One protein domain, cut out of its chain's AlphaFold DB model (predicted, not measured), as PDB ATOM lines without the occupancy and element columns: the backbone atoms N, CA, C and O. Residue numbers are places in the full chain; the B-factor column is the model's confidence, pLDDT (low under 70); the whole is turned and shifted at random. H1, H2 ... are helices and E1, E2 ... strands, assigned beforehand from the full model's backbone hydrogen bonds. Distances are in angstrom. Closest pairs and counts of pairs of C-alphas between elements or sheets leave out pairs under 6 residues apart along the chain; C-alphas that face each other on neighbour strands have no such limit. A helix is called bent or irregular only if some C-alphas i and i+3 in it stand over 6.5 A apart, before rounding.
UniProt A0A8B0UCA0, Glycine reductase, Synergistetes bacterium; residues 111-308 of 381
ATOM      1  N   ALA A 111     364.085 127.725 238.014       97.06
ATOM      2  CA  ALA A 111     364.152 128.525 239.231       97.06
ATOM      3  C   ALA A 111     364.471 127.647 240.446       97.06
ATOM      4  O   ALA A 111     364.424 126.427 240.352       97.06
ATOM      5  N   THR A 112     364.782 128.236 241.597       98.31
ATOM      6  CA  THR A 112     365.058 127.489 242.837       98.31
ATOM      7  C   THR A 112     363.981 127.718 243.884       98.31
ATOM      8  O   THR A 112     363.523 128.848 244.034       98.31
ATOM      9  N   VAL A 113     363.594 126.693 244.648       98.56
ATOM     10  CA  VAL A 113     362.576 126.813 245.715       98.56
ATOM     11  C   VAL A 113     363.250 126.921 247.076       98.56
ATOM     12  O   VAL A 113     363.750 125.928 247.599       98.56
ATOM     13  N   GLY A 114     363.217 128.108 247.679       97.62
ATOM     14  CA  GLY A 114     363.851 128.359 248.973       97.62
ATOM     15  C   GLY A 114     363.150 127.641 250.127       97.62
ATOM     16  O   GLY A 114     361.949 127.362 250.069       97.62
ATOM     17  N   ARG A 115     363.884 127.379 251.210       97.88
ATOM     18  CA  ARG A 115     363.342 126.760 252.428       97.88
ATOM     19  C   ARG A 115     363.864 127.496 253.654       97.88
ATOM     20  O   ARG A 115     365.072 127.581 253.869       97.88
ATOM     21  N   VAL A 116     362.944 128.013 254.460       97.88
ATOM     22  CA  VAL A 116     363.248 128.842 255.633       97.88
ATOM     23  C   VAL A 116     362.684 128.230 256.908       97.88
ATOM     24  O   VAL A 116     361.731 127.450 256.867       97.88
ATOM     25  N   VAL A 117     363.281 128.586 258.045       97.69
ATOM     26  CA  VAL A 117     362.783 128.213 259.374       97.69
ATOM     27  C   VAL A 117     361.718 129.220 259.794       97.69
ATOM     28  O   VAL A 117     361.972 130.424 259.818       97.69
ATOM     29  N   VAL A 118     360.531 128.732 260.143       96.75
ATOM     30  CA  VAL A 118     359.452 129.545 260.705       96.75
ATOM     31  C   VAL A 118     359.816 129.932 262.146       96.75
ATOM     32  O   VAL A 118     360.047 129.048 262.970       96.75
ATOM     33  N   PRO A 119     359.824 131.230 262.498       95.12
ATOM     34  CA  PRO A 119     360.190 131.680 263.841       95.12
ATOM     35  C   PRO A 119     359.274 131.189 264.967       95.12
ATOM     36  O   PRO A 119     359.739 131.041 266.092       95.12
ATOM     37  N   ALA A 120     357.982 130.977 264.700       95.19
ATOM     38  CA  ALA A 120     357.017 130.623 265.740       95.19
ATOM     39  C   ALA A 120     357.256 129.242 266.372       95.19
ATOM     40  O   ALA A 120     357.069 129.091 267.577       95.19
ATOM     41  N   ASP A 121     357.640 128.242 265.578       93.25
ATOM     42  CA  ASP A 121     357.710 126.847 266.031       93.25
ATOM     43  C   ASP A 121     358.856 126.033 265.408       93.25
ATOM     44  O   ASP A 121     358.983 124.837 265.669       93.25
ATOM     45  N   GLY A 122     359.715 126.664 264.602       94.31
ATOM     46  CA  GLY A 122     360.873 126.020 263.988       94.31
ATOM     47  C   GLY A 122     360.542 125.093 262.818       94.31
ATOM     48  O   GLY A 122     361.459 124.489 262.257       94.31
ATOM     49  N   ARG A 123     359.265 124.972 262.422       95.00
ATOM     50  CA  ARG A 123     358.877 124.195 261.238       95.00
ATOM     51  C   ARG A 123     359.419 124.856 259.970       95.00
ATOM     52  O   ARG A 123     359.793 126.027 259.966       95.00
ATOM     53  N   ASP A 124     359.461 124.117 258.872       95.81
ATOM     54  CA  ASP A 124     359.932 124.654 257.603       95.81
ATOM     55  C   ASP A 124     358.796 125.264 256.767       95.81
ATOM     56  O   ASP A 124     357.696 124.714 256.661       95.81
ATOM     57  N   LEU A 125     359.102 126.381 256.112       97.88
ATOM     58  CA  LEU A 125     358.262 127.024 255.108       97.88
ATOM     59  C   LEU A 125     359.006 127.042 253.773       97.88
ATOM     60  O   LEU A 125     360.154 127.487 253.700       97.88
ATOM     61  N   LEU A 126     358.345 126.586 252.710       98.69
ATOM     62  CA  LEU A 126     358.871 126.703 251.354       98.69
ATOM     63  C   LEU A 126     358.494 128.056 250.753       98.69
ATOM     64  O   LEU A 126     357.342 128.480 250.826       98.69
ATOM     65  N   VAL A 127     359.465 128.709 250.128       98.38
ATOM     66  CA  VAL A 127     359.297 129.954 249.377       98.38
ATOM     67  C   VAL A 127     359.365 129.603 247.897       98.38
ATOM     68  O   VAL A 127     360.396 129.136 247.416       98.38
ATOM     69  N   ALA A 128     358.246 129.775 247.189       95.00
ATOM     70  CA  ALA A 128     357.987 129.074 245.935       95.00
ATOM     71  C   ALA A 128     359.029 129.293 244.832       95.00
ATOM     72  O   ALA A 128     359.244 128.372 244.057       95.00
ATOM     73  N   THR A 129     359.695 130.449 244.774       95.50
ATOM     74  CA  THR A 129     360.994 130.573 244.092       95.50
ATOM     75  C   THR A 129     361.878 131.610 244.779       95.50
ATOM     76  O   THR A 129     361.349 132.481 245.462       95.50
ATOM     77  N   SER A 130     363.202 131.546 244.608       93.19
ATOM     78  CA  SER A 130     364.140 132.517 245.200       93.19
ATOM     79  C   SER A 130     365.362 132.874 244.338       93.19
ATOM     80  O   SER A 130     366.008 133.884 244.607       93.19
ATOM     81  N   THR A 131     365.661 132.095 243.293       92.12
ATOM     82  CA  THR A 131     366.646 132.394 242.231       92.12
ATOM     83  C   THR A 131     366.118 131.842 240.899       92.12
ATOM     84  O   THR A 131     365.275 130.944 240.921       92.12
ATOM     85  N   GLY A 132     366.588 132.340 239.751       90.56
ATOM     86  CA  GLY A 132     366.114 131.902 238.427       90.56
ATOM     87  C   GLY A 132     364.765 132.513 238.024       90.56
ATOM     88  O   GLY A 132     364.223 133.361 238.726       90.56
ATOM     89  N   ALA A 133     364.214 132.095 236.887       90.81
ATOM     90  CA  ALA A 133     362.916 132.565 236.399       90.81
ATOM     91  C   ALA A 133     362.182 131.434 235.671       90.81
ATOM     92  O   ALA A 133     362.724 130.832 234.752       90.81
ATOM     93  N   SER A 134     360.933 131.151 236.046       93.38
ATOM     94  CA  SER A 134     360.124 130.079 235.433       93.38
ATOM     95  C   SER A 134     359.336 130.524 234.192       93.38
ATOM     96  O   SER A 134     358.889 129.696 233.389       93.38
ATOM     97  N   ALA A 135     359.135 131.831 234.035       90.56
ATOM     98  CA  ALA A 135     358.569 132.476 232.858       90.56
ATOM     99  C   ALA A 135     358.907 133.973 232.871       90.56
ATOM    100  O   ALA A 135     359.324 134.512 233.895       90.56
ATOM    101  N   THR A 136     358.682 134.627 231.735       82.50
ATOM    102  CA  THR A 136     358.865 136.072 231.559       82.50
ATOM    103  C   THR A 136     357.683 136.870 232.104       82.50
ATOM    104  O   THR A 136     357.864 137.881 232.778       82.50
ATOM    105  N   ASP A 137     356.458 136.394 231.864       87.19
ATOM    106  CA  ASP A 137     355.258 136.976 232.456       87.19
ATOM    107  C   ASP A 137     355.151 136.611 233.941       87.19
ATOM    108  O   ASP A 137     355.283 135.450 234.333       87.19
ATOM    109  N   ARG A 138     354.864 137.610 234.778       85.94
ATOM    110  CA  ARG A 138     354.816 137.461 236.237       85.94
ATOM    111  C   ARG A 138     353.724 136.496 236.693       85.94
ATOM    112  O   ARG A 138     353.953 135.718 237.619       85.94
ATOM    113  N   VAL A 139     352.532 136.554 236.098       88.00
ATOM    114  CA  VAL A 139     351.405 135.703 236.508       88.00
ATOM    115  C   VAL A 139     351.648 134.270 236.045       88.00
ATOM    116  O   VAL A 139     351.495 133.348 236.848       88.00
ATOM    117  N   GLU A 140     352.105 134.080 234.804       92.56
ATOM    118  CA  GLU A 140     352.564 132.788 234.282       92.56
ATOM    119  C   GLU A 140     353.654 132.194 235.186       92.56
ATOM    120  O   GLU A 140     353.547 131.035 235.599       92.56
ATOM    121  N   ALA A 141     354.653 132.998 235.560       93.75
ATOM    122  CA  ALA A 141     355.734 132.587 236.444       93.75
ATOM    123  C   ALA A 141     355.196 132.162 237.813       93.75
ATOM    124  O   ALA A 141     355.497 131.068 238.275       93.75
ATOM    125  N   MET A 142     354.335 132.959 238.453       95.69
ATOM    126  CA  MET A 142     353.752 132.602 239.752       95.69
ATOM    127  C   MET A 142     352.912 131.316 239.690       95.69
ATOM    128  O   MET A 142     352.957 130.509 240.621       95.69
ATOM    129  N   VAL A 143     352.173 131.077 238.604       96.94
ATOM    130  CA  VAL A 143     351.429 129.820 238.423       96.94
ATOM    131  C   VAL A 143     352.390 128.635 238.310       96.94
ATOM    132  O   VAL A 143     352.208 127.648 239.022       96.94
ATOM    133  N   LYS A 144     353.445 128.735 237.490       97.69
ATOM    134  CA  LYS A 144     354.474 127.685 237.379       97.69
ATOM    135  C   LYS A 144     355.215 127.471 238.699       97.69
ATOM    136  O   LYS A 144     355.385 126.330 239.120       97.69
ATOM    137  N   ASN A 145     355.568 128.544 239.404       98.12
ATOM    138  CA  ASN A 145     356.232 128.511 240.710       98.12
ATOM    139  C   ASN A 145     355.418 127.724 241.741       98.12
ATOM    140  O   ASN A 145     355.989 127.001 242.550       98.12
ATOM    141  N   ALA A 146     354.085 127.809 241.697       98.38
ATOM    142  CA  ALA A 146     353.228 127.002 242.557       98.38
ATOM    143  C   ALA A 146     353.375 125.493 242.281       98.38
ATOM    144  O   ALA A 146     353.421 124.707 243.225       98.38
ATOM    145  N   LEU A 147     353.469 125.082 241.010       98.50
ATOM    146  CA  LEU A 147     353.681 123.679 240.623       98.50
ATOM    147  C   LEU A 147     355.071 123.199 241.061       98.50
ATOM    148  O   LEU A 147     355.207 122.164 241.712       98.50
ATOM    149  N   LEU A 148     356.090 124.006 240.768       98.62
ATOM    150  CA  LEU A 148     357.485 123.747 241.113       98.62
ATOM    151  C   LEU A 148     357.677 123.594 242.633       98.62
ATOM    152  O   LEU A 148     358.257 122.614 243.100       98.62
ATOM    153  N   ALA A 149     357.105 124.501 243.428       98.56
ATOM    154  CA  ALA A 149     357.165 124.441 244.886       98.56
ATOM    155  C   ALA A 149     356.453 123.214 245.468       98.56
ATOM    156  O   ALA A 149     356.884 122.670 246.485       98.56
ATOM    157  N   ARG A 150     355.382 122.744 244.820       98.44
ATOM    158  CA  ARG A 150     354.703 121.506 245.217       98.44
ATOM    159  C   ARG A 150     355.518 120.261 244.919       98.44
ATOM    160  O   ARG A 150     355.551 119.375 245.773       98.44
ATOM    161  N   ALA A 151     356.220 120.211 243.790       98.50
ATOM    162  CA  ALA A 151     357.164 119.133 243.508       98.50
ATOM    163  C   ALA A 151     358.257 119.062 244.590       98.50
ATOM    164  O   ALA A 151     358.528 117.989 245.133       98.50
ATOM    165  N   VAL A 152     358.802 120.215 244.997       98.69
ATOM    166  CA  VAL A 152     359.771 120.298 246.102       98.69
ATOM    167  C   VAL A 152     359.153 119.869 247.432       98.69
ATOM    168  O   VAL A 152     359.745 119.060 248.144       98.69
ATOM    169  N   ALA A 153     357.939 120.308 247.758       98.44
ATOM    170  CA  ALA A 153     357.247 119.870 248.968       98.44
ATOM    171  C   ALA A 153     357.039 118.345 249.009       98.44
ATOM    172  O   ALA A 153     357.294 117.713 250.036       98.44
ATOM    173  N   ARG A 154     356.647 117.738 247.882       98.06
ATOM    174  CA  ARG A 154     356.524 116.280 247.742       98.06
ATOM    175  C   ARG A 154     357.868 115.574 247.890       98.06
ATOM    176  O   ARG A 154     357.913 114.523 248.521       98.06
ATOM    177  N   SER A 155     358.955 116.167 247.392       97.88
ATOM    178  CA  SER A 155     360.311 115.626 247.579       97.88
ATOM    179  C   SER A 155     360.746 115.581 249.050       97.88
ATOM    180  O   SER A 155     361.565 114.748 249.425       97.88
ATOM    181  N   LEU A 156     360.135 116.422 249.892       97.38
ATOM    182  CA  LEU A 156     360.310 116.457 251.347       97.38
ATOM    183  C   LEU A 156     359.284 115.591 252.104       97.38
ATOM    184  O   LEU A 156     359.186 115.675 253.327       97.38
ATOM    185  N   GLY A 157     358.476 114.796 251.398       96.75
ATOM    186  CA  GLY A 157     357.445 113.940 251.991       96.75
ATOM    187  C   GLY A 157     356.134 114.653 252.349       96.75
ATOM    188  O   GLY A 157     355.251 114.031 252.940       96.75
ATOM    189  N   LYS A 158     355.950 115.929 251.978       96.38
ATOM    190  CA  LYS A 158     354.675 116.642 252.166       96.38
ATOM    191  C   LYS A 158     353.708 116.241 251.044       96.38
ATOM    192  O   LYS A 158     353.805 116.742 249.927       96.38
ATOM    193  N   THR A 159     352.788 115.318 251.329       89.69
ATOM    194  CA  THR A 159     351.878 114.724 250.325       89.69
ATOM    195  C   THR A 159     350.746 115.652 249.884       89.69
ATOM    196  O   THR A 159     350.374 115.638 248.714       89.69
ATOM    197  N   ASP A 160     350.229 116.487 250.788       94.19
ATOM    198  CA  ASP A 160     349.182 117.479 250.503       94.19
ATOM    199  C   ASP A 160     349.555 118.860 251.082       94.19
ATOM    200  O   ASP A 160     348.959 119.321 252.061       94.19
ATOM    201  N   PRO A 161     350.604 119.519 250.557       97.00
ATOM    202  CA  PRO A 161     351.105 120.771 251.111       97.00
ATOM    203  C   PRO A 161     350.092 121.901 250.908       97.00
ATOM    204  O   PRO A 161     349.561 122.096 249.815       97.00
ATOM    205  N   SER A 162     349.845 122.671 251.967       97.62
ATOM    206  CA  SER A 162     349.019 123.874 251.888       97.62
ATOM    207  C   SER A 162     349.779 125.014 251.213       97.62
ATOM    208  O   SER A 162     350.921 125.311 251.572       97.62
ATOM    209  N   LEU A 163     349.136 125.675 250.251       98.38
ATOM    210  CA  LEU A 163     349.697 126.815 249.529       98.38
ATOM    211  C   LEU A 163     348.935 128.100 249.848       98.38
ATOM    212  O   LEU A 163     347.705 128.139 249.772       98.38
ATOM    213  N   GLY A 164     349.661 129.167 250.156       97.62
ATOM    214  CA  GLY A 164     349.118 130.522 250.210       97.62
ATOM    215  C   GLY A 164     349.930 131.472 249.340       97.62
ATOM    216  O   GLY A 164     351.105 131.237 249.080       97.62
ATOM    217  N   VAL A 165     349.296 132.542 248.871       97.00
ATOM    218  CA  VAL A 165     349.906 133.542 247.990       97.00
ATOM    219  C   VAL A 165     350.186 134.793 248.803       97.00
ATOM    220  O   VAL A 165     349.253 135.412 249.314       97.00
ATOM    221  N   LEU A 166     351.453 135.169 248.944       96.88
ATOM    222  CA  LEU A 166     351.822 136.418 249.597       96.88
ATOM    223  C   LEU A 166     351.205 137.590 248.841       96.88
ATOM    224  O   LEU A 166     351.267 137.642 247.615       96.88
ATOM    225  N   ASN A 167     350.592 138.518 249.571       91.81
ATOM    226  CA  ASN A 167     349.885 139.652 248.992       91.81
ATOM    227  C   ASN A 167     350.852 140.727 248.455       91.81
ATOM    228  O   ASN A 167     350.987 141.801 249.039       91.81
ATOM    229  N   VAL A 168     351.531 140.397 247.357       89.94
ATOM    230  CA  VAL A 168     352.373 141.275 246.531       89.94
ATOM    231  C   VAL A 168     351.713 141.531 245.173       89.94
ATOM    232  O   VAL A 168     350.612 141.049 244.890       89.94
ATOM    233  N   GLU A 169     352.368 142.308 244.316       82.75
ATOM    234  CA  GLU A 169     351.892 142.567 242.959       82.75
ATOM    235  C   GLU A 169     351.663 141.264 242.170       82.75
ATOM    236  O   GLU A 169     352.440 140.314 242.247       82.75
ATOM    237  N   GLY A 170     350.554 141.198 241.429       82.88
ATOM    238  CA  GLY A 170     350.153 140.004 240.676       82.88
ATOM    239  C   GLY A 170     349.481 138.903 241.511       82.88
ATOM    240  O   GLY A 170     348.803 138.049 240.936       82.88
ATOM    241  N   ALA A 171     349.554 138.948 242.849       88.38
ATOM    242  CA  ALA A 171     349.008 137.904 243.720       88.38
ATOM    243  C   ALA A 171     347.506 137.618 243.515       88.38
ATOM    244  O   ALA A 171     347.142 136.441 243.425       88.38
ATOM    245  N   PRO A 172     346.608 138.619 243.367       85.81
ATOM    246  CA  PRO A 172     345.199 138.341 243.088       85.81
ATOM    247  C   PRO A 172     344.975 137.614 241.756       85.81
ATOM    248  O   PRO A 172     344.090 136.761 241.675       85.81
ATOM    249  N   SER A 173     345.757 137.933 240.720       87.50
ATOM    250  CA  SER A 173     345.663 137.289 239.403       87.50
ATOM    251  C   SER A 173     346.188 135.858 239.452       87.50
ATOM    252  O   SER A 173     345.461 134.939 239.079       87.50
ATOM    253  N   ALA A 174     347.369 135.647 240.042       93.06
ATOM    254  CA  ALA A 174     347.923 134.314 240.263       93.06
ATOM    255  C   ALA A 174     346.981 133.433 241.101       93.06
ATOM    256  O   ALA A 174     346.740 132.278 240.764       93.06
ATOM    257  N   LEU A 175     346.366 133.982 242.155       92.19
ATOM    258  CA  LEU A 175     345.401 133.241 242.966       92.19
ATOM    259  C   LEU A 175     344.139 132.859 242.173       92.19
ATOM    260  O   LEU A 175     343.646 131.743 242.326       92.19
ATOM    261  N   ARG A 176     343.597 133.751 241.330       90.75
ATOM    262  CA  ARG A 176     342.448 133.422 240.461       90.75
ATOM    263  C   ARG A 176     342.799 132.342 239.438       90.75
ATOM    264  O   ARG A 176     341.999 131.428 239.230       90.75
ATOM    265  N   ALA A 177     343.984 132.426 238.844       94.19
ATOM    266  CA  ALA A 177     344.520 131.403 237.959       94.19
ATOM    267  C   ALA A 177     344.617 130.044 238.673       94.19
ATOM    268  O   ALA A 177     344.018 129.066 238.235       94.19
ATOM    269  N   LEU A 178     345.273 129.984 239.832       96.75
ATOM    270  CA  LEU A 178     345.421 128.740 240.593       96.75
ATOM    271  C   LEU A 178     344.080 128.147 241.039       96.75
ATOM    272  O   LEU A 178     343.927 126.930 241.032       96.75
ATOM    273  N   LYS A 179     343.097 128.987 241.386       95.25
ATOM    274  CA  LYS A 179     341.727 128.527 241.657       95.25
ATOM    275  C   LYS A 179     341.080 127.915 240.418       95.25
ATOM    276  O   LYS A 179     340.552 126.820 240.511       95.25
ATOM    277  N   SER A 180     341.204 128.569 239.263       95.38
ATOM    278  CA  SER A 180     340.681 128.037 237.994       95.38
ATOM    279  C   SER A 180     341.324 126.691 237.638       95.38
ATOM    280  O   SER A 180     340.647 125.787 237.164       95.38
ATOM    281  N   LEU A 181     342.626 126.540 237.896       96.81
ATOM    282  CA  LEU A 181     343.346 125.284 237.688       96.81
ATOM    283  C   LEU A 181     342.867 124.187 238.653       96.81
ATOM    284  O   LEU A 181     342.705 123.037 238.251       96.81
ATOM    285  N   ALA A 182     342.609 124.543 239.916       96.75
ATOM    286  CA  ALA A 182     342.043 123.628 240.904       96.75
ATOM    287  C   ALA A 182     340.616 123.186 240.532       96.75
ATOM    288  O   ALA A 182     340.319 121.993 240.582       96.75
ATOM    289  N   ASP A 183     339.769 124.114 240.074       96.06
ATOM    290  CA  ASP A 183     338.422 123.825 239.560       96.06
ATOM    291  C   ASP A 183     338.473 122.920 238.313       96.06
ATOM    292  O   ASP A 183     337.593 122.086 238.106       96.06
ATOM    293  N   GLY A 184     339.541 123.034 237.515       96.06
ATOM    294  CA  GLY A 184     339.866 122.137 236.402       96.06
ATOM    295  C   GLY A 184     340.354 120.742 236.815       96.06
ATOM    296  O   GLY A 184     340.603 119.906 235.949       96.06
ATOM    297  N   GLY A 185     340.491 120.460 238.115       96.75
ATOM    298  CA  GLY A 185     340.847 119.144 238.651       96.75
ATOM    299  C   GLY A 185     342.310 118.978 239.067       96.75
ATOM    300  O   GLY A 185     342.719 117.865 239.407       96.75
ATOM    301  N   TYR A 186     343.116 120.044 239.072       98.00
ATOM    302  CA  TYR A 186     344.461 119.985 239.648       98.00
ATOM    303  C   TYR A 186     344.368 119.925 241.184       98.00
ATOM    304  O   TYR A 186     343.746 120.799 241.791       98.00
ATOM    305  N   PRO A 187     344.971 118.926 241.854       94.19
ATOM    306  CA  PRO A 187     344.729 118.686 243.274       94.19
ATOM    307  C   PRO A 187     345.488 119.691 244.144       94.19
ATOM    308  O   PRO A 187     346.562 119.359 244.621       94.19
ATOM    309  N   LEU A 188     344.982 120.910 244.342       96.00
ATOM    310  CA  LEU A 188     345.661 121.987 245.075       96.00
ATOM    311  C   LEU A 188     344.914 122.373 246.360       96.00
ATOM    312  O   LEU A 188     343.775 122.837 246.308       96.00
ATOM    313  N   ARG A 189     345.582 122.256 247.515       96.69
ATOM    314  CA  ARG A 189     345.045 122.705 248.806       96.69
ATOM    315  C   ARG A 189     345.495 124.127 249.127       96.69
ATOM    316  O   ARG A 189     346.673 124.387 249.363       96.69
ATOM    317  N   PHE A 190     344.539 125.047 249.212       96.81
ATOM    318  CA  PHE A 190     344.812 126.403 249.683       96.81
ATOM    319  C   PHE A 190     344.887 126.457 251.210       96.81
ATOM    320  O   PHE A 190     343.984 125.993 251.910       96.81
ATOM    321  N   GLY A 191     345.957 127.060 251.718       93.56
ATOM    322  CA  GLY A 191     346.086 127.438 253.119       93.56
ATOM    323  C   GLY A 191     345.249 128.670 253.466       93.56
ATOM    324  O   GLY A 191     344.559 129.244 252.617       93.56
ATOM    325  N   ARG A 192     345.294 129.080 254.735       90.12
ATOM    326  CA  ARG A 192     344.538 130.238 255.231       90.12
ATOM    327  C   ARG A 192     345.416 131.140 256.083       90.12
ATOM    328  O   ARG A 192     346.127 130.654 256.954       90.12
ATOM    329  N   SER A 193     345.307 132.446 255.858       89.94
ATOM    330  CA  SER A 193     345.862 133.459 256.765       89.94
ATOM    331  C   SER A 193     345.260 133.310 258.170       89.94
ATOM    332  O   SER A 193     344.070 133.019 258.304       89.94
ATOM    333  N   GLY A 194     346.046 133.591 259.212       80.88
ATOM    334  CA  GLY A 194     345.639 133.461 260.616       80.88
ATOM    335  C   GLY A 194     344.632 134.509 261.113       80.88
ATOM    336  O   GLY A 194     344.203 134.456 262.264       80.88
ATOM    337  N   ARG A 195     344.249 135.489 260.285       71.44
ATOM    338  CA  ARG A 195     343.239 136.507 260.633       71.44
ATOM    339  C   ARG A 195     341.804 136.034 260.368       71.44
ATOM    340  O   ARG A 195     341.568 135.189 259.516       71.44
ATOM    341  N   GLY A 196     340.834 136.632 261.069       55.91
ATOM    342  CA  GLY A 196     339.410 136.255 260.994       55.91
ATOM    343  C   GLY A 196     338.736 136.444 259.624       55.91
ATOM    344  O   GLY A 196     337.722 135.810 259.362       55.91
ATOM    345  N   ASP A 197     339.310 137.264 258.739       61.44
ATOM    346  CA  ASP A 197     338.926 137.450 257.330       61.44
ATOM    347  C   ASP A 197     339.757 136.579 256.357       61.44
ATOM    348  O   ASP A 197     339.702 136.758 255.140       61.44
ATOM    349  N   GLY A 198     340.577 135.669 256.890       61.28
ATOM    350  CA  GLY A 198     341.672 135.010 256.187       61.28
ATOM    351  C   GLY A 198     341.240 134.063 255.069       61.28
ATOM    352  O   GLY A 198     340.551 133.067 255.289       61.28
ATOM    353  N   GLY A 199     341.726 134.346 253.860       82.69
ATOM    354  CA  GLY A 199     341.708 133.436 252.717       82.69
ATOM    355  C   GLY A 199     343.112 132.935 252.374       82.69
ATOM    356  O   GLY A 199     344.021 132.975 253.198       82.69
ATOM    357  N   ALA A 200     343.293 132.508 251.125       90.38
ATOM    358  CA  ALA A 200     344.583 132.056 250.600       90.38
ATOM    359  C   ALA A 200     345.594 133.192 250.341       90.38
ATOM    360  O   ALA A 200     346.736 132.908 249.993       90.38
ATOM    361  N   LEU A 201     345.181 134.460 250.471       91.69
ATOM    362  CA  LEU A 201     346.094 135.604 250.436       91.69
ATOM    363  C   LEU A 201     346.746 135.778 251.809       91.69
ATOM    364  O   LEU A 201     346.052 135.955 252.812       91.69
ATOM    365  N   LEU A 202     348.073 135.740 251.826       94.25
ATOM    366  CA  LEU A 202     348.899 135.824 253.023       94.25
ATOM    367  C   LEU A 202     349.402 137.248 253.256       94.25
ATOM    368  O   LEU A 202     349.581 138.042 252.332       94.25
ATOM    369  N   ARG A 203     349.702 137.537 254.516       91.06
ATOM    370  CA  ARG A 203     350.391 138.733 255.003       91.06
ATOM    371  C   ARG A 203     351.752 138.328 255.565       91.06
ATOM    372  O   ARG A 203     351.988 137.159 255.845       91.06
ATOM    373  N   GLY A 204     352.625 139.303 255.821       90.94
ATOM    374  CA  GLY A 204     353.946 139.035 256.406       90.94
ATOM    375  C   GLY A 204     353.888 138.223 257.709       90.94
ATOM    376  O   GLY A 204     354.671 137.296 257.890       90.94
ATOM    377  N   ASN A 205     352.910 138.495 258.582       93.06
ATOM    378  CA  ASN A 205     352.724 137.758 259.837       93.06
ATOM    379  C   ASN A 205     352.452 136.259 259.636       93.06
ATOM    380  O   ASN A 205     352.843 135.468 260.487       93.06
ATOM    381  N   ASP A 206     351.809 135.871 258.531       95.31
ATOM    382  CA  ASP A 206     351.476 134.470 258.252       95.31
ATOM    383  C   ASP A 206     352.724 133.632 257.942       95.31
ATOM    384  O   ASP A 206     352.736 132.423 258.164       95.31
ATOM    385  N   LEU A 207     353.794 134.272 257.459       95.50
ATOM    386  CA  LEU A 207     355.085 133.619 257.246       95.50
ATOM    387  C   LEU A 207     355.793 133.401 258.589       95.50
ATOM    388  O   LEU A 207     356.432 132.373 258.785       95.50
ATOM    389  N   LEU A 208     355.638 134.339 259.531       95.19
ATOM    390  CA  LEU A 208     356.215 134.232 260.874       95.19
ATOM    391  C   LEU A 208     355.535 133.146 261.713       95.19
ATOM    392  O   LEU A 208     356.205 132.477 262.494       95.19
ATOM    393  N   SER A 209     354.218 132.980 261.554       94.31
ATOM    394  CA  SER A 209     353.436 131.935 262.222       94.31
ATOM    395  C   SER A 209     353.448 130.593 261.489       94.31
ATOM    396  O   SER A 209     352.926 129.616 262.018       94.31
ATOM    397  N   GLY A 210     353.996 130.536 260.269       93.62
ATOM    398  CA  GLY A 210     354.015 129.324 259.454       93.62
ATOM    399  C   GLY A 210     352.620 128.849 259.055       93.62
ATOM    400  O   GLY A 210     352.376 127.645 259.056       93.62
ATOM    401  N   ALA A 211     351.706 129.762 258.714       94.81
ATOM    402  CA  ALA A 211     350.295 129.465 258.435       94.81
ATOM    403  C   ALA A 211     350.060 128.497 257.256       94.81
ATOM    404  O   ALA A 211     348.966 127.949 257.106       94.81
ATOM    405  N   VAL A 212     351.070 128.302 256.405       96.88
ATOM    406  CA  VAL A 212     351.046 127.421 255.231       96.88
ATOM    407  C   VAL A 212     352.354 126.643 255.111       96.88
ATOM    408  O   VAL A 212     353.326 126.959 255.792       96.88
ATOM    409  N   ASP A 213     352.388 125.642 254.233       98.06
ATOM    410  CA  ASP A 213     353.606 124.885 253.917       98.06
ATOM    411  C   ASP A 213     354.396 125.515 252.760       98.06
ATOM    412  O   ASP A 213     355.622 125.401 252.718       98.06
ATOM    413  N   ILE A 214     353.696 126.186 251.836       98.69
ATOM    414  CA  ILE A 214     354.257 126.879 250.670       98.69
ATOM    415  C   ILE A 214     353.742 128.322 250.627       98.69
ATOM    416  O   ILE A 214     352.538 128.562 250.506       98.69
ATOM    417  N   CYS A 215     354.665 129.280 250.658       98.31
ATOM    418  CA  CYS A 215     354.428 130.692 250.384       98.31
ATOM    419  C   CYS A 215     354.762 130.995 248.917       98.31
ATOM    420  O   CYS A 215     355.923 130.932 248.505       98.31
ATOM    421  N   LEU A 216     353.743 131.322 248.124       98.31
ATOM    422  CA  LEU A 216     353.896 131.748 246.740       98.31
ATOM    423  C   LEU A 216     354.111 133.262 246.651       98.31
ATOM    424  O   LEU A 216     353.272 134.043 247.096       98.31
ATOM    425  N   CYS A 217     355.197 133.658 245.998       95.69
ATOM    426  CA  CYS A 217     355.530 135.028 245.618       95.69
ATOM    427  C   CYS A 217     356.321 135.023 244.295       95.69
ATOM    428  O   CYS A 217     356.652 133.957 243.762       95.69
ATOM    429  N   ASP A 218     356.603 136.207 243.747       91.94
ATOM    430  CA  ASP A 218     357.599 136.347 242.684       91.94
ATOM    431  C   ASP A 218     359.016 136.058 243.214       91.94
ATOM    432  O   ASP A 218     359.284 136.145 244.416       91.94
ATOM    433  N   THR A 219     359.931 135.717 242.309       91.25
ATOM    434  CA  THR A 219     361.277 135.246 242.662       91.25
ATOM    435  C   THR A 219     362.097 136.291 243.418       91.25
ATOM    436  O   THR A 219     362.799 135.931 244.360       91.25
ATOM    437  N   LEU A 220     361.994 137.578 243.070       90.31
ATOM    438  CA  LEU A 220     362.745 138.630 243.759       90.31
ATOM    439  C   LEU A 220     362.263 138.802 245.197       90.31
ATOM    440  O   LEU A 220     363.076 138.833 246.123       90.31
ATOM    441  N   THR A 221     360.944 138.832 245.404       94.69
ATOM    442  CA  THR A 221     360.374 138.805 246.754       94.69
ATOM    443  C   THR A 221     360.852 137.567 247.513       94.69
ATOM    444  O   THR A 221     361.269 137.668 248.665       94.69
ATOM    445  N   GLY A 222     360.837 136.394 246.878       96.31
ATOM    446  CA  GLY A 222     361.313 135.163 247.497       96.31
ATOM    447  C   GLY A 222     362.793 135.200 247.887       96.31
ATOM    448  O   GLY A 222     363.138 134.762 248.984       96.31
ATOM    449  N   ASN A 223     363.653 135.799 247.059       95.25
ATOM    450  CA  ASN A 223     365.067 136.023 247.363       95.25
ATOM    451  C   ASN A 223     365.246 136.848 248.646       95.25
ATOM    452  O   ASN A 223     365.987 136.457 249.549       95.25
ATOM    453  N   VAL A 224     364.514 137.963 248.750       95.94
ATOM    454  CA  VAL A 224     364.533 138.842 249.927       95.94
ATOM    455  C   VAL A 224     364.052 138.101 251.172       95.94
ATOM    456  O   VAL A 224     364.657 138.234 252.234       95.94
ATOM    457  N   LEU A 225     362.991 137.299 251.056       97.00
ATOM    458  CA  LEU A 225     362.470 136.522 252.180       97.00
ATOM    459  C   LEU A 225     363.498 135.507 252.684       97.00
ATOM    460  O   LEU A 225     363.749 135.467 253.886       97.00
ATOM    461  N   VAL A 226     364.126 134.730 251.795       97.31
ATOM    462  CA  VAL A 226     365.165 133.762 252.191       97.31
ATOM    463  C   VAL A 226     366.304 134.470 252.927       97.31
ATOM    464  O   VAL A 226     366.656 134.038 254.025       97.31
ATOM    465  N   LYS A 227     366.803 135.599 252.407       95.81
ATOM    466  CA  LYS A 227     367.831 136.421 253.075       95.81
ATOM    467  C   LYS A 227     367.395 136.870 254.464       95.81
ATOM    468  O   LYS A 227     368.124 136.684 255.439       95.81
ATOM    469  N   LEU A 228     366.194 137.440 254.558       96.75
ATOM    470  CA  LEU A 228     365.668 137.979 255.804       96.75
ATOM    471  C   LEU A 228     365.557 136.887 256.869       96.75
ATOM    472  O   LEU A 228     366.084 137.066 257.959       96.75
ATOM    473  N   PHE A 229     364.933 135.749 256.556       97.19
ATOM    474  CA  PHE A 229     364.789 134.645 257.511       97.19
ATOM    475  C   PHE A 229     366.135 134.024 257.896       97.19
ATOM    476  O   PHE A 229     366.332 133.669 259.057       97.19
ATOM    477  N   SER A 230     367.068 133.917 256.949       96.69
ATOM    478  CA  SER A 230     368.329 133.209 257.182       96.69
ATOM    479  C   SER A 230     369.349 134.044 257.963       96.69
ATOM    480  O   SER A 230     370.158 133.487 258.709       96.69
ATOM    481  N   ALA A 231     369.303 135.375 257.840       96.25
ATOM    482  CA  ALA A 231     370.251 136.300 258.469       96.25
ATOM    483  C   ALA A 231     369.632 137.233 259.531       96.25
ATOM    484  O   ALA A 231     370.303 138.142 260.024       96.25
ATOM    485  N   PHE A 232     368.365 137.022 259.915       94.06
ATOM    486  CA  PHE A 232     367.654 137.898 260.858       94.06
ATOM    487  C   PHE A 232     368.421 138.119 262.171       94.06
ATOM    488  O   PHE A 232     368.548 139.242 262.650       94.06
ATOM    489  N   THR A 233     368.967 137.046 262.749       94.12
ATOM    490  CA  THR A 233     369.652 137.063 264.052       94.12
ATOM    491  C   THR A 233     371.094 137.570 263.993       94.12
ATOM    492  O   THR A 233     371.730 137.723 265.033       94.12
ATOM    493  N   THR A 234     371.627 137.835 262.800       95.38
ATOM    494  CA  THR A 234     373.024 138.249 262.579       95.38
ATOM    495  C   THR A 234     373.137 139.686 262.079       95.38
ATOM    496  O   THR A 234     374.240 140.161 261.816       95.38
ATOM    497  N   GLY A 235     372.004 140.380 261.915       91.12
ATOM    498  CA  GLY A 235     371.962 141.721 261.338       91.12
ATOM    499  C   GLY A 235     372.294 141.756 259.842       91.12
ATOM    500  O   GLY A 235     372.672 142.809 259.341       91.12
ATOM    501  N   GLY A 236     372.188 140.624 259.133       89.44
ATOM    502  CA  GLY A 236     372.466 140.539 257.694       89.44
ATOM    503  C   GLY A 236     373.922 140.242 257.322       89.44
ATOM    504  O   GLY A 236     374.194 140.005 256.152       89.44
ATOM    505  N   GLY A 237     374.854 140.214 258.284       89.31
ATOM    506  CA  GLY A 237     376.284 139.999 258.004       89.31
ATOM    507  C   GLY A 237     376.677 138.550 257.690       89.31
ATOM    508  O   GLY A 237     377.744 138.313 257.137       89.31
ATOM    509  N   ARG A 238     375.833 137.578 258.060       94.88
ATOM    510  CA  ARG A 238     375.980 136.158 257.694       94.88
ATOM    511  C   ARG A 238     374.639 135.442 257.772       94.88
ATOM    512  O   ARG A 238     373.864 135.699 258.692       94.88
ATOM    513  N   GLU A 239     374.361 134.498 256.894       97.81
ATOM    514  CA  GLU A 239     373.191 133.634 257.071       97.81
ATOM    515  C   GLU A 239     373.528 132.519 258.069       97.81
ATOM    516  O   GLU A 239     374.566 131.871 257.958       97.81
ATOM    517  N   SER A 240     372.672 132.305 259.067       96.69
ATOM    518  CA  SER A 240     372.923 131.367 260.175       96.69
ATOM    519  C   SER A 240     371.838 130.309 260.379       96.69
ATOM    520  O   SER A 240     372.029 129.394 261.181       96.69
ATOM    521  N   LEU A 241     370.704 130.420 259.685       96.06
ATOM    522  CA  LEU A 241     369.556 129.524 259.826       96.06
ATOM    523  C   LEU A 241     368.954 129.203 258.456       96.06
ATOM    524  O   LEU A 241     368.914 130.068 257.590       96.06
ATOM    525  N   GLY A 242     368.440 127.986 258.280       96.12
ATOM    526  CA  GLY A 242     367.739 127.569 257.062       96.12
ATOM    527  C   GLY A 242     368.545 126.638 256.158       96.12
ATOM    528  O   GLY A 242     369.536 126.045 256.576       96.12
ATOM    529  N   TRP A 243     368.073 126.486 254.919       97.94
ATOM    530  CA  TRP A 243     368.587 125.506 253.949       97.94
ATOM    531  C   TRP A 243     368.978 126.158 252.611       97.94
ATOM    532  O   TRP A 243     368.986 125.503 251.568       97.94
ATOM    533  N   GLY A 244     369.266 127.460 252.637       95.62
ATOM    534  CA  GLY A 244     369.602 128.250 251.458       95.62
ATOM    535  C   GLY A 244     368.409 128.512 250.534       95.62
ATOM    536  O   GLY A 244     367.238 128.469 250.918       95.62
ATOM    537  N   TYR A 245     368.738 128.782 249.278       97.50
ATOM    538  CA  TYR A 245     367.816 129.198 248.217       97.50
ATOM    539  C   TYR A 245     367.226 127.988 247.477       97.50
ATOM    540  O   TYR A 245     366.440 128.140 246.541       97.50
ATOM    541  N   GLY A 246     367.573 126.794 247.969       90.38
ATOM    542  CA  GLY A 246     367.018 125.495 247.631       90.38
ATOM    543  C   GLY A 246     367.376 124.979 246.247       90.38
ATOM    544  O   GLY A 246     368.131 125.641 245.533       90.38
ATOM    545  N   PRO A 247     366.857 123.791 245.888       98.12
ATOM    546  CA  PRO A 247     367.199 123.120 244.650       98.12
ATOM    547  C   PRO A 247     366.538 123.789 243.451       98.12
ATOM    548  O   PRO A 247     365.411 124.289 243.530       98.12
ATOM    549  N   SER A 248     367.241 123.726 242.328       98.44
ATOM    550  CA  SER A 248     366.759 124.058 240.997       98.44
ATOM    551  C   SER A 248     365.623 123.142 240.565       98.44
ATOM    552  O   SER A 248     365.695 121.922 240.730       98.44
ATOM    553  N   VAL A 249     364.614 123.729 239.942       98.56
ATOM    554  CA  VAL A 249     363.439 123.070 239.391       98.56
ATOM    555  C   VAL A 249     362.980 123.801 238.135       98.56
ATOM    556  O   VAL A 249     362.960 125.029 238.073       98.56
ATOM    557  N   GLY A 250     362.572 123.032 237.136       97.81
ATOM    558  CA  GLY A 250     362.031 123.524 235.876       97.81
ATOM    559  C   GLY A 250     361.493 122.351 235.070       97.81
ATOM    560  O   GLY A 250     361.958 121.224 235.238       97.81
ATOM    561  N   GLU A 251     360.493 122.593 234.228       96.44
ATOM    562  CA  GLU A 251     360.005 121.559 233.311       96.44
ATOM    563  C   GLU A 251     361.122 121.174 232.331       96.44
ATOM    564  O   GLU A 251     361.746 122.042 231.722       96.44
ATOM    565  N   GLY A 252     361.410 119.878 232.213       96.75
ATOM    566  CA  GLY A 252     362.517 119.351 231.419       96.75
ATOM    567  C   GLY A 252     363.912 119.555 232.025       96.75
ATOM    568  O   GLY A 252     364.894 119.156 231.400       96.75
ATOM    569  N   TRP A 253     364.034 120.142 233.223       97.44
ATOM    570  CA  TRP A 253     365.323 120.337 233.891       97.44
ATOM    571  C   TRP A 253     365.763 119.061 234.634       97.44
ATOM    572  O   TRP A 253     365.076 118.636 235.565       97.44
ATOM    573  N   PRO A 254     366.898 118.436 234.266       96.44
ATOM    574  CA  PRO A 254     367.252 117.109 234.772       96.44
ATOM    575  C   PRO A 254     368.049 117.124 236.085       96.44
ATOM    576  O   PRO A 254     368.147 116.092 236.746       96.44
ATOM    577  N   SER A 255     368.627 118.265 236.459       96.88
ATOM    578  CA  SER A 255     369.631 118.354 237.526       96.88
ATOM    579  C   SER A 255     369.054 118.895 238.836       96.88
ATOM    580  O   SER A 255     368.097 119.667 238.850       96.88
ATOM    581  N   VAL A 256     369.680 118.544 239.960       98.56
ATOM    582  CA  VAL A 256     369.373 119.127 241.276       98.56
ATOM    583  C   VAL A 256     370.571 119.952 241.736       98.56
ATOM    584  O   VAL A 256     371.532 119.421 242.290       98.56
ATOM    585  N   ILE A 257     370.515 121.258 241.479       98.56
ATOM    586  CA  ILE A 257     371.548 122.225 241.860       98.56
ATOM    587  C   ILE A 257     370.921 123.229 242.821       98.56
ATOM    588  O   ILE A 257     369.998 123.949 242.446       98.56
ATOM    589  N   SER A 258     371.394 123.276 244.058       98.56
ATOM    590  CA  SER A 258     370.933 124.246 245.047       98.56
ATOM    591  C   SER A 258     371.841 125.458 245.121       98.56
ATOM    592  O   SER A 258     373.042 125.350 244.894       98.56
ATOM    593  N   ILE A 259     371.272 126.600 245.506       98.06
ATOM    594  CA  ILE A 259     372.029 127.838 245.701       98.06
ATOM    595  C   ILE A 259     372.167 128.176 247.185       98.06
ATOM    596  O   ILE A 259     371.205 128.094 247.957       98.06
ATOM    597  N   ILE A 260     373.367 128.601 247.564       97.69
ATOM    598  CA  ILE A 260     373.676 129.288 248.820       97.69
ATOM    599  C   ILE A 260     374.205 130.692 248.521       97.69
ATOM    600  O   ILE A 260     374.686 130.972 247.427       97.69
ATOM    601  N   SER A 261     374.113 131.591 249.495       96.00
ATOM    602  CA  SER A 261     374.753 132.901 249.412       96.00
ATOM    603  C   SER A 261     376.260 132.769 249.625       96.00
ATOM    604  O   SER A 261     376.723 131.899 250.363       96.00
ATOM    605  N   ARG A 262     377.043 133.706 249.079       95.69
ATOM    606  CA  ARG A 262     378.466 133.849 249.442       95.69
ATOM    607  C   ARG A 262     378.663 134.155 250.932       95.69
ATOM    608  O   ARG A 262     379.732 133.884 251.465       95.69
ATOM    609  N   ALA A 263     377.629 134.673 251.598       96.25
ATOM    610  CA  ALA A 263     377.592 134.942 253.033       96.25
ATOM    611  C   ALA A 263     376.875 133.840 253.846       96.25
ATOM    612  O   ALA A 263     376.495 134.075 255.000       96.25
ATOM    613  N   SER A 264     376.631 132.658 253.267       98.12
ATOM    614  CA  SER A 264     376.041 131.536 254.003       98.12
ATOM    615  C   SER A 264     377.041 130.935 254.987       98.12
ATOM    616  O   SER A 264     378.122 130.503 254.597       98.12
ATOM    617  N   GLY A 265     376.671 130.883 256.266       98.19
ATOM    618  CA  GLY A 265     377.451 130.198 257.292       98.19
ATOM    619  C   GLY A 265     377.301 128.677 257.233       98.19
ATOM    620  O   GLY A 265     376.396 128.135 256.591       98.19
ATOM    621  N   ALA A 266     378.160 127.983 257.975       98.25
ATOM    622  CA  ALA A 266     378.293 126.531 257.982       98.25
ATOM    623  C   ALA A 266     376.964 125.791 258.234       98.25
ATOM    624  O   ALA A 266     376.691 124.775 257.599       98.25
ATOM    625  N   SER A 267     376.097 126.317 259.107       97.50
ATOM    626  CA  SER A 267     374.777 125.732 259.385       97.50
ATOM    627  C   SER A 267     373.838 125.767 258.175       97.50
ATOM    628  O   SER A 267     373.144 124.786 257.908       97.50
ATOM    629  N   VAL A 268     373.831 126.871 257.421       98.44
ATOM    630  CA  VAL A 268     373.007 127.028 256.211       98.44
ATOM    631  C   VAL A 268     373.539 126.148 255.089       98.44
ATOM    632  O   VAL A 268     372.755 125.517 254.384       98.44
ATOM    633  N   ILE A 269     374.863 126.046 254.967       98.75
ATOM    634  CA  ILE A 269     375.531 125.161 254.006       98.75
ATOM    635  C   ILE A 269     375.165 123.701 254.287       98.75
ATOM    636  O   ILE A 269     374.726 122.992 253.383       98.75
ATOM    637  N   ALA A 270     375.261 123.263 255.545       98.56
ATOM    638  CA  ALA A 270     374.879 121.910 255.942       98.56
ATOM    639  C   ALA A 270     373.392 121.621 255.676       98.56
ATOM    640  O   ALA A 270     373.030 120.548 255.176       98.56
ATOM    641  N   GLY A 271     372.527 122.608 255.941       98.25
ATOM    642  CA  GLY A 271     371.118 122.567 255.569       98.25
ATOM    643  C   GLY A 271     370.928 122.397 254.059       98.25
ATOM    644  O   GLY A 271     370.239 121.473 253.629       98.25
ATOM    645  N   ALA A 272     371.568 123.230 253.241       98.56
ATOM    646  CA  ALA A 272     371.466 123.172 251.784       98.56
ATOM    647  C   ALA A 272     371.941 121.822 251.218       98.56
ATOM    648  O   ALA A 272     371.264 121.247 250.367       98.56
ATOM    649  N   LEU A 273     373.042 121.267 251.730       98.75
ATOM    650  CA  LEU A 273     373.547 119.942 251.345       98.75
ATOM    651  C   LEU A 273     372.531 118.838 251.660       98.75
ATOM    652  O   LEU A 273     372.181 118.041 250.789       98.75
ATOM    653  N   THR A 274     371.987 118.847 252.877       97.88
ATOM    654  CA  THR A 274     370.965 117.885 253.311       97.88
ATOM    655  C   THR A 274     369.692 118.001 252.471       97.88
ATOM    656  O   THR A 274     369.111 116.997 252.057       97.88
ATOM    657  N   PHE A 275     369.252 119.228 252.191       98.25
ATOM    658  CA  PHE A 275     368.073 119.492 251.373       98.25
ATOM    659  C   PHE A 275     368.269 119.011 249.927       98.25
ATOM    660  O   PHE A 275     367.393 118.345 249.375       98.25
ATOM    661  N   THR A 276     369.442 119.267 249.347       98.69
ATOM    662  CA  THR A 276     369.808 118.807 248.000       98.69
ATOM    663  C   THR A 276     369.804 117.282 247.925       98.69
ATOM    664  O   THR A 276     369.186 116.715 247.028       98.69
ATOM    665  N   ALA A 277     370.399 116.601 248.908       98.12
ATOM    666  CA  ALA A 277     370.409 115.142 248.963       98.12
ATOM    667  C   ALA A 277     369.002 114.537 249.075       98.12
ATOM    668  O   ALA A 277     368.688 113.562 248.391       98.12
ATOM    669  N   GLN A 278     368.122 115.138 249.882       97.19
ATOM    670  CA  GLN A 278     366.717 114.725 249.967       97.19
ATOM    671  C   GLN A 278     365.996 114.888 248.621       97.19
ATOM    672  O   GLN A 278     365.312 113.966 248.179       97.19
ATOM    673  N   ALA A 279     366.186 116.021 247.942       98.31
ATOM    674  CA  ALA A 279     365.603 116.274 246.627       98.31
ATOM    675  C   ALA A 279     366.081 115.267 245.563       98.31
ATOM    676  O   ALA A 279     365.266 114.753 244.792       98.31
ATOM    677  N   VAL A 280     367.378 114.939 245.559       98.38
ATOM    678  CA  VAL A 280     367.974 113.920 244.680       98.38
ATOM    679  C   VAL A 280     367.352 112.545 244.930       98.38
ATOM    680  O   VAL A 280     366.823 111.935 244.000       98.38
ATOM    681  N   ARG A 281     367.344 112.068 246.183       97.06
ATOM    682  CA  ARG A 281     366.800 110.740 246.535       97.06
ATOM    683  C   ARG A 281     365.314 110.596 246.234       97.06
ATOM    684  O   ARG A 281     364.848 109.507 245.918       97.06
ATOM    685  N   SER A 282     364.572 111.694 246.323       97.25
ATOM    686  CA  SER A 282     363.150 111.735 245.989       97.25
ATOM    687  C   SER A 282     362.880 111.870 244.486       97.25
ATOM    688  O   SER A 282     361.717 111.933 244.084       97.25
ATOM    689  N   HIS A 283     363.922 111.899 243.649       97.88
ATOM    690  CA  HIS A 283     363.832 112.081 242.203       97.88
ATOM    691  C   HIS A 283     363.052 113.349 241.828       97.88
ATOM    692  O   HIS A 283     362.111 113.295 241.033       97.88
ATOM    693  N   LEU A 284     363.430 114.492 242.411       98.69
ATOM    694  CA  LEU A 284     362.746 115.776 242.225       98.69
ATOM    695  C   LEU A 284     362.408 116.118 240.755       98.69
ATOM    696  O   LEU A 284     361.254 116.483 240.523       98.69
ATOM    697  N   PRO A 285     363.297 115.937 239.752       98.62
ATOM    698  CA  PRO A 285     362.946 116.180 238.348       98.62
ATOM    699  C   PRO A 285     361.703 115.406 237.881       98.62
ATOM    700  O   PRO A 285     360.816 115.963 237.242       98.62
ATOM    701  N   ARG A 286     361.562 114.138 238.291       98.56
ATOM    702  CA  ARG A 286     360.371 113.329 237.987       98.56
ATOM    703  C   ARG A 286     359.115 113.907 238.639       98.56
ATOM    704  O   ARG A 286     358.056 113.921 238.020       98.56
ATOM    705  N   LEU A 287     359.219 114.378 239.882       98.62
ATOM    706  CA  LEU A 287     358.088 114.987 240.590       98.62
ATOM    707  C   LEU A 287     357.634 116.286 239.914       98.62
ATOM    708  O   LEU A 287     356.432 116.539 239.858       98.62
ATOM    709  N   VAL A 288     358.567 117.076 239.373       98.69
ATOM    710  CA  VAL A 288     358.244 118.268 238.574       98.69
ATOM    711  C   VAL A 288     357.417 117.874 237.351       98.69
ATOM    712  O   VAL A 288     356.324 118.409 237.162       98.69
ATOM    713  N   GLU A 289     357.859 116.878 236.581       98.62
ATOM    714  CA  GLU A 289     357.108 116.393 235.413       98.62
ATOM    715  C   GLU A 289     355.702 115.894 235.773       98.62
ATOM    716  O   GLU A 289     354.731 116.155 235.058       98.62
ATOM    717  N   GLU A 290     355.557 115.213 236.912       98.31
ATOM    718  CA  GLU A 290     354.259 114.752 237.407       98.31
ATOM    719  C   GLU A 290     353.304 115.914 237.738       98.31
ATOM    720  O   GLU A 290     352.127 115.852 237.361       98.31
ATOM    721  N   GLU A 291     353.787 116.976 238.397       98.25
ATOM    722  CA  GLU A 291     352.984 118.174 238.700       98.25
ATOM    723  C   GLU A 291     352.547 118.895 237.420       98.25
ATOM    724  O   GLU A 291     351.370 119.231 237.261       98.25
ATOM    725  N   PHE A 292     353.463 119.078 236.467       98.38
ATOM    726  CA  PHE A 292     353.159 119.724 235.189       98.38
ATOM    727  C   PHE A 292     352.196 118.889 234.338       98.38
ATOM    728  O   PHE A 292     351.256 119.430 233.748       98.38
ATOM    729  N   ALA A 293     352.342 117.562 234.322       98.31
ATOM    730  CA  ALA A 293     351.400 116.672 233.653       98.31
ATOM    731  C   ALA A 293     349.999 116.726 234.288       98.31
ATOM    732  O   ALA A 293     348.997 116.723 233.567       98.31
ATOM    733  N   ALA A 294     349.906 116.791 235.620       98.00
ATOM    734  CA  ALA A 294     348.633 116.963 236.320       98.00
ATOM    735  C   ALA A 294     347.990 118.321 236.008       98.00
ATOM    736  O   ALA A 294     346.804 118.373 235.682       98.00
ATOM    737  N   ALA A 295     348.772 119.400 236.026       97.94
ATOM    738  CA  ALA A 295     348.300 120.738 235.688       97.94
ATOM    739  C   ALA A 295     347.838 120.842 234.222       97.94
ATOM    740  O   ALA A 295     346.801 121.443 233.941       97.94
ATOM    741  N   ARG A 296     348.540 120.204 233.273       97.81
ATOM    742  CA  ARG A 296     348.104 120.128 231.866       97.81
ATOM    743  C   ARG A 296     346.741 119.462 231.717       97.81
ATOM    744  O   ARG A 296     345.892 120.000 231.010       97.81
ATOM    745  N   ARG A 297     346.509 118.337 232.404       97.75
ATOM    746  CA  ARG A 297     345.196 117.661 232.411       97.75
ATOM    747  C   ARG A 297     344.083 118.548 232.975       97.75
ATOM    748  O   ARG A 297     342.943 118.395 232.560       97.75
ATOM    749  N   ALA A 298     344.429 119.484 233.855       97.44
ATOM    750  CA  ALA A 298     343.513 120.458 234.439       97.44
ATOM    751  C   ALA A 298     343.375 121.771 233.639       97.44
ATOM    752  O   ALA A 298     342.733 122.710 234.104       97.44
ATOM    753  N   GLY A 299     343.973 121.867 232.444       96.44
ATOM    754  CA  GLY A 299     343.801 123.020 231.552       96.44
ATOM    755  C   GLY A 299     344.856 124.124 231.670       96.44
ATOM    756  O   GLY A 299     344.596 125.246 231.235       96.44
ATOM    757  N   LEU A 300     346.053 123.832 232.200       95.06
ATOM    758  CA  LEU A 300     347.143 124.816 232.340       95.06
ATOM    759  C   LEU A 300     347.436 125.603 231.049       95.06
ATOM    760  O   LEU A 300     347.580 126.820 231.102       95.06
ATOM    761  N   ALA A 301     347.512 124.937 229.893       90.38
ATOM    762  CA  ALA A 301     347.885 125.590 228.634       90.38
ATOM    763  C   ALA A 301     346.894 126.694 228.223       90.38
ATOM    764  O   ALA A 301     347.304 127.793 227.850       90.38
ATOM    765  N   GLU A 302     345.593 126.421 228.337       88.62
ATOM    766  CA  GLU A 302     344.551 127.396 228.002       88.62
ATOM    767  C   GLU A 302     344.527 128.553 229.000       88.62
ATOM    768  O   GLU A 302     344.358 129.712 228.619       88.62
ATOM    769  N   LEU A 303     344.763 128.246 230.277       88.12
ATOM    770  CA  LEU A 303     344.869 129.251 231.320       88.12
ATOM    771  C   LEU A 303     346.010 130.229 231.027       88.12
ATOM    772  O   LEU A 303     345.782 131.434 231.009       88.12
ATOM    773  N   LEU A 304     347.219 129.726 230.763       85.75
ATOM    774  CA  LEU A 304     348.382 130.581 230.509       85.75
ATOM    775  C   LEU A 304     348.202 131.429 229.244       85.75
ATOM    776  O   LEU A 304     348.580 132.598 229.227       85.75
ATOM    777  N   ARG A 305     347.557 130.883 228.207       82.88
ATOM    778  CA  ARG A 305     347.227 131.630 226.986       82.88
ATOM    779  C   ARG A 305     346.317 132.831 227.259       82.88
ATOM    780  O   ARG A 305     346.486 133.866 226.625       82.88
ATOM    781  N   ARG A 306     345.364 132.698 228.187       76.62
ATOM    782  CA  ARG A 306     344.424 133.768 228.558       76.62
ATOM    783  C   ARG A 306     345.075 134.877 229.384       76.62
ATOM    784  O   ARG A 306     344.661 136.025 229.270       76.62
ATOM    785  N   GLU A 307     346.041 134.531 230.231       68.44
ATOM    786  CA  GLU A 307     346.690 135.490 231.137       68.44
ATOM    787  C   GLU A 307     347.841 136.267 230.465       68.44
ATOM    788  O   GLU A 307     348.258 137.292 230.997       68.44
ATOM    789  N   ARG A 308     348.327 135.843 229.285       66.44
ATOM    790  CA  ARG A 308     349.342 136.601 228.536       66.44
ATOM    791  C   ARG A 308     348.782 137.935 228.019       66.44
ATOM    792  O   ARG A 308     347.747 137.936 227.347       66.44
TER     793      ARG A 308
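AT A GLANCE: This is residues 111 to 308 of the 381 residues of the protein "Glycine reductase" of Synergistetes bacterium (UniProt A0A8B0UCA0). A strongly twisted six-stranded sheet curls round the long helix H1, making three layers, with helices on both faces: H1, H2, H5 and H6 on one, H4 on the other. H7 packs on H2, away from the sheet, and residues 184 to 203 form a long loop. The printed part has 198 residues with seven named helices and six named strands, in the order E1 E2 H1 E3 H2 H3 E4 H4 E5 E6 H5 H6 H7. The class is mixed, helices and strands; the mixed sheet runs E3 E4 E2 E1 E5 E6. The whole is compact, with a radius of gyration of the C-alphas of 15.6 A and spans of 45 by 42 by 29 A.

HOW THE PARTS SIT: E1, residues 111 to 117, and E2, residues 124 to 133, form an antiparallel hairpin; N 127 and O 114 are 2.8 A apart. H1, residues 138 to 155, is the hub, closest to E2 at the C-alphas of Ala 149 and Ala 128, 4.8 A apart. E3, residues 162 to 166, is an edge strand. H2, residues 171 to 183, touches residues 139 to 143 of H1 at a steep tilt of 59 degrees; the closest C-alphas, of Val 139 and Ala 174, are 5.3 A apart. H3, residues 204 to 208, is on the sheet over none of its strands. E4, residues 214 to 216, is parallel to E3, with N 164 and O 214 3.0 A apart, and to E2, with N 215 and O 126 2.8 A apart. H4, residues 219 to 234, is over E2 and E1 at a height over the sheet of 9.2 A; it is irregular, C-alphas 230 and 233 being 8.0 A apart. E5, residues 246 to 250, is antiparallel to E1, with N 249 and O 111 2.7 A apart, and forms a hairpin with E6, residues 257 to 259, with N 248 and O 257 2.8 A apart. H5, residues 266 to 281, is over E5 on the opposite face from H4. H6, residues 284 to 297, touches H1 at a steep tilt of 53 degrees, opposite ways; the closest C-alphas, of Ala 151 and Val 288, are 5.1 A apart. H7, residues 300 to 307, touches H2, with the C-alphas of Leu 181 and Leu 300 closest at 6.6 A. Every O i to N i+4 pair is within hydrogen-bond range in H1, H2, H5, H6 and H7; H4 has 10 of 12, and H3 has 0 of 1 but 2 of 2 O i to N i+3 pairs.

IN THESE COORDINATES: E1 begins at C-alpha 111 (364.152, 128.525, 239.231), and H7 ends at C-alpha 307 (346.690, 135.490, 231.137). H1 measures 25.2 A, H4 23.3 A and E2 22.8 A.

THE WHOLE: The C-alphas of Gly 235 and Arg 297 are farthest apart, 46.2 A. The printed part has no cut; the links H2 to H3 and H4 to E5 are long. Residues 196 to 198 and 307 to 308 have pLDDT under 70.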